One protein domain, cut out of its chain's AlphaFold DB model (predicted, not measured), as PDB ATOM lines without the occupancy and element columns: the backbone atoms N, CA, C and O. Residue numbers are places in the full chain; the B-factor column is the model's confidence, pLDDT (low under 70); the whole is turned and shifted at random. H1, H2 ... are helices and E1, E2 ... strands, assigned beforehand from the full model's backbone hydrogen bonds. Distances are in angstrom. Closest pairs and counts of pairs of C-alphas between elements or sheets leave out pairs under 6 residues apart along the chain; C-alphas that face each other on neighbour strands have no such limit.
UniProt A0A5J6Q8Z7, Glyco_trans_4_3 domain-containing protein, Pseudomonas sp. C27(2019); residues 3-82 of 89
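This is residues 3 to 82 of the 89 residues of the protein "Glyco_trans_4_3 domain-containing protein" of Pseudomonas sp. C27(2019) (UniProt A0A5J6Q8Z7). A small parallel sheet, E1 E2 E3, lies between H1 on one face and the long H2 slantwise over the other, in three layers. The 80 printed residues, mixed in class, run E1, H1, E2, E3, H2. Loose, with radius of gyration of the C-alphas 14.5 A, the whole spans 49 by 26 by 16 A.

E1, residues 3 to 6, is parallel to E2, residues 28 to 34; N 5 and O 30 are 2.9 A apart. Between these neighbours H1, residues 12 to 22, makes a strand-helix-strand unit, its crossover right-handed. E3, residues 44 to 48, is parallel to E2; N 46 and O 31 are 2.8 A apart. H2, residues 60 to 80, comes closest to E3 at C-alphas 74 and 48, 6.5 A. H1 has 5 of 7 O i to N i+4 pairs within hydrogen-bond range, H2 15 of 17.

E1 begins at C-alpha 3 (37.661, 7.236, -9.387); H2, 31.1 A long, ends at C-alpha 80 (26.937, 6.445, 3.661).

The E3 to H2 link is long; the printed part has no cut; no printed residue is under 70 in pLDDT.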
ATOM      1  N   VAL A   3      36.448   7.434 -10.191       97.25
ATOM      2  CA  VAL A   3      37.661   7.236  -9.387       97.25
ATOM      3  C   VAL A   3      37.557   8.057  -8.108       97.25
ATOM      4  O   VAL A   3      37.320   9.264  -8.148       97.25
ATOM      5  N   LEU A   4      37.771   7.401  -6.967       97.50
ATOM      6  CA  LEU A   4      37.762   8.025  -5.649       97.50
ATOM      7  C   LEU A   4      39.125   7.857  -4.971       97.50
ATOM      8  O   LEU A   4      39.532   6.740  -4.655       97.50
ATOM      9  N   PHE A   5      39.802   8.968  -4.691       98.00
ATOM     10  CA  PHE A   5      41.008   8.980  -3.862       98.00
ATOM     11  C   PHE A   5      40.649   9.182  -2.390       98.00
ATOM     12  O   PHE A   5      39.902  10.095  -2.056       98.00
ATOM     13  N   ILE A   6      41.221   8.383  -1.486       97.31
ATOM     14  CA  ILE A   6      41.049   8.553  -0.034       97.31
ATOM     15  C   ILE A   6      42.427   8.737   0.591       97.31
ATOM     16  O   ILE A   6      43.225   7.802   0.641       97.31
ATOM     17  N   HIS A   7      42.728   9.950   1.052       97.44
ATOM     18  CA  HIS A   7      44.017  10.267   1.660       97.44
ATOM     19  C   HIS A   7      43.880  11.431   2.642       97.44
ATOM     20  O   HIS A   7      43.382  12.491   2.272       97.44
ATOM     21  N   GLN A   8      44.366  11.268   3.879       97.31
ATOM     22  CA  GLN A   8      44.246  12.286   4.937       97.31
ATOM     23  C   GLN A   8      44.726  13.666   4.470       97.31
ATOM     24  O   GLN A   8      44.030  14.651   4.688       97.31
ATOM     25  N   ASN A   9      45.840  13.703   3.732       97.50
ATOM     26  CA  ASN A   9      46.479  14.931   3.247       97.50
ATOM     27  C   ASN A   9      46.398  15.029   1.713       97.50
ATOM     28  O   ASN A   9      47.395  15.345   1.065       97.50
ATOM     29  N   PHE A  10      45.277  14.610   1.106       98.31
ATOM     30  CA  PHE A  10      45.103  14.648  -0.356       98.31
ATOM     31  C   PHE A  10      45.527  16.028  -0.921       98.31
ATOM     32  O   PHE A  10      45.107  17.047  -0.366       98.31
ATOM     33  N   PRO A  11      46.369  16.086  -1.977       97.50
ATOM     34  CA  PRO A  11      46.626  15.027  -2.948       97.50
ATOM     35  C   PRO A  11      47.811  14.110  -2.632       97.50
ATOM     36  O   PRO A  11      47.917  13.065  -3.264       97.50
ATOM     37  N   GLY A  12      48.661  14.443  -1.653       95.50
ATOM     38  CA  GLY A  12      49.815  13.627  -1.257       95.50
ATOM     39  C   GLY A  12      50.584  13.042  -2.451       95.50
ATOM     40  O   GLY A  12      50.850  13.731  -3.438       95.50
ATOM     41  N   GLN A  13      50.862  11.740  -2.386       96.31
ATOM     42  CA  GLN A  13      51.513  10.981  -3.462       96.31
ATOM     43  C   GLN A  13      50.658  10.803  -4.730       96.31
ATOM     44  O   GLN A  13      51.171  10.415  -5.774       96.31
ATOM     45  N   PHE A  14      49.357  11.093  -4.675       97.44
ATOM     46  CA  PHE A  14      48.433  10.896  -5.793       97.44
ATOM     47  C   PHE A  14      48.320  12.109  -6.718       97.44
ATOM     48  O   PHE A  14      47.615  12.028  -7.718       97.44
ATOM     49  N   ARG A  15      49.007  13.226  -6.431       97.31
ATOM     50  CA  ARG A  15      48.856  14.503  -7.155       97.31
ATOM     51  C   ARG A  15      48.884  14.366  -8.674       97.31
ATOM     52  O   ARG A  15      47.970  14.848  -9.336       97.31
ATOM     53  N   HIS A  16      49.909  13.717  -9.219       97.56
ATOM     54  CA  HIS A  16      50.077  13.612 -10.669       97.56
ATOM     55  C   HIS A  16      49.030  12.699 -11.314       97.56
ATOM     56  O   HIS A  16      48.479  13.047 -12.352       97.56
ATOM     57  N   ILE A  17      48.703  11.578 -10.668       97.62
ATOM     58  CA  ILE A  17      47.707  10.625 -11.173       97.62
ATOM     59  C   ILE A  17      46.308  11.245 -11.116       97.62
ATOM     60  O   ILE A  17      45.583  11.218 -12.102       97.62
ATOM     61  N   ALA A  18      45.943  11.855  -9.986       97.94
ATOM     62  CA  ALA A  18      44.654  12.511  -9.814       97.94
ATOM     63  C   ALA A  18      44.468  13.661 -10.811       97.94
ATOM     64  O   ALA A  18      43.390  13.793 -11.381       97.94
ATOM     65  N   ARG A  19      45.525  14.451 -11.065       97.75
ATOM     66  CA  ARG A  19      45.489  15.503 -12.086       97.75
ATOM     67  C   ARG A  19      45.274  14.924 -13.477       97.75
ATOM     68  O   ARG A  19      44.349  15.341 -14.158       97.75
ATOM     69  N   HIS A  20      46.092  13.945 -13.862       97.81
ATOM     70  CA  HIS A  20      46.011  13.334 -15.182       97.81
ATOM     71  C   HIS A  20      44.629  12.730 -15.448       97.81
ATOM     72  O   HIS A  20      44.052  12.974 -16.498       97.81
ATOM     73  N   LEU A  21      44.071  11.993 -14.482       97.56
ATOM     74  CA  LEU A  21      42.733  11.419 -14.615       97.56
ATOM     75  C   LEU A  21      41.645  12.496 -14.685       97.56
ATOM     76  O   LEU A  21      40.703  12.334 -15.445       97.56
ATOM     77  N   ALA A  22      41.770  13.589 -13.929       96.75
ATOM     78  CA  ALA A  22      40.796  14.680 -13.954       96.75
ATOM     79  C   ALA A  22      40.799  15.468 -15.276       96.75
ATOM     80  O   ALA A  22      39.784  16.058 -15.632       96.75
ATOM     81  N   ASP A  23      41.917  15.466 -16.007       96.31
ATOM     82  CA  ASP A  23      42.032  16.113 -17.319       96.31
ATOM     83  C   ASP A  23      41.405  15.273 -18.458       96.31
ATOM     84  O   ASP A  23      41.240  15.762 -19.576       96.31
ATOM     85  N   LEU A  24      41.034  14.015 -18.196       96.69
ATOM     86  CA  LEU A  24      40.430  13.109 -19.172       96.69
ATOM     87  C   LEU A  24      38.895  13.098 -19.048       96.69
ATOM     88  O   LEU A  24      38.345  12.786 -17.994       96.69
ATOM     89  N   SER A  25      38.178  13.354 -20.148       92.25
ATOM     90  CA  SER A  25      36.709  13.507 -20.148       92.25
ATOM     91  C   SER A  25      35.920  12.242 -19.787       92.25
ATOM     92  O   SER A  25      34.741  12.315 -19.445       92.25
ATOM     93  N   ASN A  26      36.545  11.068 -19.859       95.94
ATOM     94  CA  ASN A  26      35.923   9.785 -19.541       95.94
ATOM     95  C   ASN A  26      36.030   9.403 -18.051       95.94
ATOM     96  O   ASN A  26      35.509   8.347 -17.661       95.94
ATOM     97  N   PHE A  27      36.680  10.225 -17.223       97.06
ATOM     98  CA  PHE A  27      36.827  10.003 -15.788       97.06
ATOM     99  C   PHE A  27      36.096  11.064 -14.970       97.06
ATOM    100  O   PHE A  27      36.227  12.261 -15.198       97.06
ATOM    101  N   ARG A  28      35.366  10.614 -13.948       95.94
ATOM    102  CA  ARG A  28      34.901  11.471 -12.858       95.94
ATOM    103  C   ARG A  28      35.778  11.202 -11.647       95.94
ATOM    104  O   ARG A  28      35.803  10.079 -11.141       95.94
ATOM    105  N   VAL A  29      36.510  12.220 -11.206       97.19
ATOM    106  CA  VAL A  29      37.488  12.095 -10.121       97.19
ATOM    107  C   VAL A  29      36.998  12.852  -8.895       97.19
ATOM    108  O   VAL A  29      36.788  14.060  -8.946       97.19
ATOM    109  N   LEU A  30      36.852  12.133  -7.785       97.56
ATOM    110  CA  LEU A  30      36.556  12.690  -6.469       97.56
ATOM    111  C   LEU A  30      37.692  12.357  -5.500       97.56
ATOM    112  O   LEU A  30      38.433  11.384  -5.676       97.56
ATOM    113  N   ALA A  31      37.802  13.142  -4.436       98.19
ATOM    114  CA  ALA A  31      38.729  12.881  -3.348       98.19
ATOM    115  C   ALA A  31      38.056  13.021  -1.981       98.19
ATOM    116  O   ALA A  31      37.141  13.821  -1.797       98.19
ATOM    117  N   ILE A  32      38.552  12.267  -1.003       98.25
ATOM    118  CA  ILE A  32      38.238  12.410   0.415       98.25
ATOM    119  C   ILE A  32      39.537  12.655   1.180       98.25
ATOM    120  O   ILE A  32      40.488  11.876   1.074       98.25
ATOM    121  N   GLY A  33      39.559  13.709   1.994       98.00
ATOM    122  CA  GLY A  33      40.688  14.052   2.858       98.00
ATOM    123  C   GLY A  33      40.252  14.685   4.171       98.00
ATOM    124  O   GLY A  33      39.072  14.956   4.377       98.00
ATOM    125  N   GLN A  34      41.189  14.893   5.093       98.00
ATOM    126  CA  GLN A  34      40.877  15.604   6.329       98.00
ATOM    127  C   GLN A  34      40.716  17.111   6.082       98.00
ATOM    128  O   GLN A  34      41.054  17.623   5.017       98.00
ATOM    129  N   ASP A  35      40.240  17.851   7.084       97.12
ATOM    130  CA  ASP A  35      40.004  19.298   6.973       97.12
ATOM    131  C   ASP A  35      41.213  20.106   6.480       97.12
ATOM    132  O   ASP A  35      41.055  21.086   5.748       97.12
ATOM    133  N   HIS A  36      42.411  19.671   6.871       96.88
ATOM    134  CA  HIS A  36      43.684  20.300   6.536       96.88
ATOM    135  C   HIS A  36      44.276  19.819   5.201       96.88
ATOM    136  O   HIS A  36      45.348  20.277   4.813       96.88
ATOM    137  N   ALA A  37      43.611  18.894   4.499       98.00
ATOM    138  CA  ALA A  37      44.047  18.459   3.182       98.00
ATOM    139  C   ALA A  37      44.061  19.660   2.216       98.00
ATOM    140  O   ALA A  37      43.043  20.360   2.112       98.00
ATOM    141  N   PRO A  38      45.180  19.904   1.509       97.25
ATOM    142  CA  PRO A  38      45.310  21.051   0.613       97.25
ATOM    143  C   PRO A  38      44.417  20.947  -0.628       97.25
ATOM    144  O   PRO A  38      44.024  21.971  -1.173       97.25
ATOM    145  N   GLY A  39      44.062  19.733  -1.060       97.38
ATOM    146  CA  GLY A  39      43.244  19.531  -2.252       97.38
ATOM    147  C   GLY A  39      43.996  19.721  -3.570       97.38
ATOM    148  O   GLY A  39      45.216  19.895  -3.620       97.38
ATOM    149  N   LEU A  40      43.245  19.612  -4.661       97.19
ATOM    150  CA  LEU A  40      43.720  19.812  -6.024       97.19
ATOM    151  C   LEU A  40      42.579  20.453  -6.813       97.19
ATOM    152  O   LEU A  40      41.518  19.852  -6.886       97.19
ATOM    153  N   ASP A  41      42.796  21.628  -7.403       94.56
ATOM    154  CA  ASP A  41      41.717  22.451  -7.984       94.56
ATOM    155  C   ASP A  41      40.845  21.723  -9.020       94.56
ATOM    156  O   ASP A  41      39.658  22.003  -9.143       94.56
ATOM    157  N   SER A  42      41.409  20.758  -9.750       93.75
ATOM    158  CA  SER A  42      40.686  19.949 -10.740       93.75
ATOM    159  C   SER A  42      39.916  18.760 -10.157       93.75
ATOM    160  O   SER A  42      39.354  17.979 -10.916       93.75
ATOM    161  N   VAL A  43      39.931  18.560  -8.838       96.88
ATOM    162  CA  VAL A  43      39.319  17.405  -8.170       96.88
ATOM    163  C   VAL A  43      38.483  17.878  -6.989       96.88
ATOM    164  O   VAL A  43      38.999  18.467  -6.038       96.88
ATOM    165  N   GLN A  44      37.191  17.555  -7.006       96.31
ATOM    166  CA  GLN A  44      36.306  17.849  -5.883       96.31
ATOM    167  C   GLN A  44      36.751  17.067  -4.639       96.31
ATOM    168  O   GLN A  44      36.792  15.834  -4.631       96.31
ATOM    169  N   LEU A  45      37.086  17.804  -3.578       97.69
ATOM    170  CA  LEU A  45      37.546  17.258  -2.305       97.69
ATOM    171  C   LEU A  45      36.430  17.317  -1.259       97.69
ATOM    172  O   LEU A  45      36.068  18.391  -0.780       97.69
ATOM    173  N   HIS A  46      35.965  16.153  -0.820       97.56
ATOM    174  CA  HIS A  46      35.124  16.031   0.361       97.56
ATOM    175  C   HIS A  46      35.986  15.915   1.618       97.56
ATOM    176  O   HIS A  46      36.915  15.106   1.701       97.56
ATOM    177  N   LYS A  47      35.670  16.733   2.621       97.19
ATOM    178  CA  LYS A  47      36.439  16.802   3.863       97.19
ATOM    179  C   LYS A  47      35.789  15.996   4.978       97.19
ATOM    180  O   LYS A  47      34.565  15.877   5.050       97.19
ATOM    181  N   TYR A  48      36.615  15.451   5.863       97.19
ATOM    182  CA  TYR A  48      36.158  14.783   7.070       97.19
ATOM    183  C   TYR A  48      37.011  15.130   8.292       97.19
ATOM    184  O   TYR A  48      38.194  15.452   8.198       97.19
ATOM    185  N   ARG A  49      36.411  14.968   9.474       97.25
ATOM    186  CA  ARG A  49      37.087  15.082  10.767       97.25
ATOM    187  C   ARG A  49      36.735  13.881  11.643       97.25
ATOM    188  O   ARG A  49      35.545  13.657  11.873       97.25
ATOM    189  N   PRO A  50      37.714  13.110  12.152       96.44
ATOM    190  CA  PRO A  50      37.442  12.090  13.157       96.44
ATOM    191  C   PRO A  50      36.656  12.682  14.334       96.44
ATOM    192  O   PRO A  50      37.002  13.741  14.851       96.44
ATOM    193  N   HIS A  51      35.600  11.995  14.771       94.94
ATOM    194  CA  HIS A  51      34.705  12.484  15.831       94.94
ATOM    195  C   HIS A  51      35.390  12.659  17.200       94.94
ATOM    196  O   HIS A  51      34.851  13.312  18.088       94.94
ATOM    197  N   ARG A  52      36.569  12.061  17.375       97.00
ATOM    198  CA  ARG A  52      37.460  12.232  18.522       97.00
ATOM    199  C   ARG A  52      38.892  11.903  18.108       97.00
ATOM    200  O   ARG A  52      39.118  11.335  17.040       97.00
ATOM    201  N   LYS A  53      39.846  12.210  18.985       96.12
ATOM    202  CA  LYS A  53      41.222  11.702  18.903       96.12
ATOM    203  C   LYS A  53      41.317  10.326  19.572       96.12
ATOM    204  O   LYS A  53      40.444   9.966  20.373       96.12
ATOM    205  N   ALA A  54      42.370   9.575  19.256       97.25
ATOM    206  CA  ALA A  54      42.712   8.385  20.024       97.25
ATOM    207  C   ALA A  54      42.952   8.747  21.494       97.25
ATOM    208  O   ALA A  54      43.384   9.859  21.815       97.25
ATOM    209  N   SER A  55      42.609   7.830  22.395       97.25
ATOM    210  CA  SER A  55      42.695   8.101  23.826       97.25
ATOM    211  C   SER A  55      44.155   8.179  24.269       97.25
ATOM    212  O   SER A  55      44.986   7.346  23.902       97.25
ATOM    213  N   SER A  56      44.473   9.141  25.138       96.44
ATOM    214  CA  SER A  56      45.789   9.203  25.787       96.44
ATOM    215  C   SER A  56      46.058   7.977  26.668       96.44
ATOM    216  O   SER A  56      47.218   7.633  26.886       96.44
ATOM    217  N   LYS A  57      44.997   7.289  27.116       97.81
ATOM    218  CA  LYS A  57      45.062   6.047  27.898       97.81
ATOM    219  C   LYS A  57      45.235   4.788  27.041       97.81
ATOM    220  O   LYS A  57      45.504   3.728  27.597       97.81
ATOM    221  N   THR A  58      45.071   4.872  25.719       98.12
ATOM    222  CA  THR A  58      45.323   3.730  24.829       98.12
ATOM    223  C   THR A  58      46.799   3.370  24.878       98.12
ATOM    224  O   THR A  58      47.661   4.258  24.808       98.12
ATOM    225  N   HIS A  59      47.081   2.067  24.990       98.19
ATOM    226  CA  HIS A  59      48.442   1.543  24.989       98.19
ATOM    227  C   HIS A  59      49.223   2.115  23.791       98.19
ATOM    228  O   HIS A  59      48.682   2.102  22.680       98.19
ATOM    229  N   PRO A  60      50.471   2.597  23.957       97.44
ATOM    230  CA  PRO A  60      51.202   3.286  22.891       97.44
ATOM    231  C   PRO A  60      51.242   2.521  21.562       97.44
ATOM    232  O   PRO A  60      51.015   3.106  20.508       97.44
ATOM    233  N   TYR A  61      51.423   1.199  21.617       97.75
ATOM    234  CA  TYR A  61      51.452   0.336  20.426       97.75
ATOM    235  C   TYR A  61      50.091   0.133  19.739       97.75
ATOM    236  O   TYR A  61      50.055  -0.281  18.589       97.75
ATOM    237  N   ALA A  62      48.979   0.432  20.412       98.00
ATOM    238  CA  ALA A  62      47.632   0.349  19.842       98.00
ATOM    239  C   ALA A  62      47.079   1.720  19.413       98.00
ATOM    240  O   ALA A  62      46.034   1.791  18.766       98.00
ATOM    241  N   ARG A  63      47.757   2.822  19.761       97.88
ATOM    242  CA  ARG A  63      47.254   4.183  19.532       97.88
ATOM    243  C   ARG A  63      47.100   4.504  18.047       97.88
ATOM    244  O   ARG A  63      46.058   5.006  17.644       97.88
ATOM    245  N   THR A  64      48.095   4.161  17.234       97.38
ATOM    246  CA  THR A  64      48.058   4.384  15.779       97.38
ATOM    247  C   THR A  64      46.935   3.593  15.111       97.38
ATOM    248  O   THR A  64      46.270   4.092  14.204       97.38
ATOM    249  N   PHE A  65      46.664   2.379  15.598       98.19
ATOM    250  CA  PHE A  65      45.542   1.572  15.131       98.19
ATOM    251  C   PHE A  65      44.197   2.220  15.482       98.19
ATOM    252  O   PHE A  65      43.329   2.340  14.619       98.19
ATOM    253  N   GLU A  66      44.029   2.707  16.715       98.44
ATOM    254  CA  GLU A  66      42.827   3.448  17.112       98.44
ATOM    255  C   GLU A  66      42.611   4.690  16.231       98.44
ATOM    256  O   GLU A  66      41.502   4.921  15.750       98.44
ATOM    257  N   GLU A  67      43.664   5.468  15.965       98.06
ATOM    258  CA  GLU A  67      43.599   6.618  15.057       98.06
ATOM    259  C   GLU A  67      43.139   6.201  13.656       98.06
ATOM    260  O   GLU A  67      42.242   6.832  13.092       98.06
ATOM    261  N   ALA A  68      43.697   5.122  13.102       97.88
ATOM    262  CA  ALA A  68      43.302   4.605  11.795       97.88
ATOM    263  C   ALA A  68      41.818   4.198  11.758       97.88
ATOM    264  O   ALA A  68      41.105   4.575  10.826       97.88
ATOM    265  N   VAL A  69      41.325   3.517  12.800       98.19
ATOM    266  CA  VAL A  69      39.905   3.144  12.929       98.19
ATOM    267  C   VAL A  69      39.013   4.385  12.964       98.19
ATOM    268  O   VAL A  69      38.021   4.445  12.237       98.19
ATOM    269  N   LEU A  70      39.363   5.402  13.755       98.44
ATOM    270  CA  LEU A  70      38.579   6.639  13.866       98.44
ATOM    271  C   LEU A  70      38.498   7.403  12.540       98.44
ATOM    272  O   LEU A  70      37.443   7.947  12.199       98.44
ATOM    273  N   ASN A  71      39.595   7.422  11.783       98.31
ATOM    274  CA  ASN A  71      39.632   7.992  10.441       98.31
ATOM    275  C   ASN A  71      38.741   7.204   9.474       98.31
ATOM    276  O   ASN A  71      37.855   7.784   8.845       98.31
ATOM    277  N   GLY A  72      38.920   5.882   9.403       97.94
ATOM    278  CA  GLY A  72      38.134   5.009   8.528       97.94
ATOM    279  C   GLY A  72      36.633   5.080   8.814       97.94
ATOM    280  O   GLY A  72      35.832   5.196   7.889       97.94
ATOM    281  N   GLN A  73      36.239   5.118  10.091       97.81
ATOM    282  CA  GLN A  73      34.841   5.290  10.495       97.81
ATOM    283  C   GLN A  73      34.237   6.585   9.959       97.81
ATOM    284  O   GLN A  73      33.081   6.599   9.535       97.81
ATOM    285  N   GLN A  74      34.991   7.685   9.985       97.62
ATOM    286  CA  GLN A  74      34.463   8.949   9.500       97.62
ATOM    287  C   GLN A  74      34.351   8.974   7.973       97.62
ATOM    288  O   GLN A  74      33.348   9.466   7.459       97.62
ATOM    289  N   VAL A  75      35.323   8.403   7.259       97.62
ATOM    290  CA  VAL A  75      35.241   8.220   5.803       97.62
ATOM    291  C   VAL A  75      34.013   7.380   5.437       97.62
ATOM    292  O   VAL A  75      33.232   7.783   4.581       97.62
ATOM    293  N   LEU A  76      33.773   6.265   6.136       96.94
ATOM    294  CA  LEU A  76      32.588   5.431   5.926       96.94
ATOM    295  C   LEU A  76      31.285   6.211   6.155       96.94
ATOM    296  O   LEU A  76      30.379   6.160   5.330       96.94
ATOM    297  N   ARG A  77      31.185   6.966   7.256       95.62
ATOM    298  CA  ARG A  77      30.001   7.794   7.549       95.62
ATOM    299  C   ARG A  77      29.758   8.856   6.484       95.62
ATOM    300  O   ARG A  77      28.605   9.132   6.175       95.62
ATOM    301  N   LEU A  78      30.820   9.461   5.957       95.25
ATOM    302  CA  LEU A  78      30.726  10.412   4.856       95.25
ATOM    303  C   LEU A  78      30.130   9.719   3.621       95.25
ATOM    304  O   LEU A  78      29.136  10.196   3.086       95.25
ATOM    305  N   LEU A  79      30.669   8.556   3.235       94.75
ATOM    306  CA  LEU A  79      30.198   7.773   2.085       94.75
ATOM    307  C   LEU A  79      28.729   7.351   2.215       94.75
ATOM    308  O   LEU A  79      27.964   7.524   1.268       94.75
ATOM    309  N   LEU A  80      28.317   6.867   3.391       94.62
ATOM    310  CA  LEU A  80      26.937   6.445   3.661       94.62
ATOM    311  C   LEU A  80      25.923   7.597   3.624       94.62
ATOM    312  O   LEU A  80      24.754   7.361   3.339       94.62
ATOM    313  N   LYS A  81      26.351   8.837   3.889       88.69
ATOM    314  CA  LYS A  81      25.498  10.030   3.745       88.69
ATOM    315  C   LYS A  81      25.276  10.439   2.287       88.69
ATOM    316  O   LYS A  81      24.513  11.365   2.041       88.69
ATOM    317  N   GLY A  82      25.929   9.764   1.343       72.62
ATOM    318  CA  GLY A  82      25.896  10.115  -0.065       72.62
ATOM    319  C   GLY A  82      26.925  11.190  -0.387       72.62
ATOM    320  O   GLY A  82      26.587  12.347  -0.590       72.62
TER     321      GLY A  82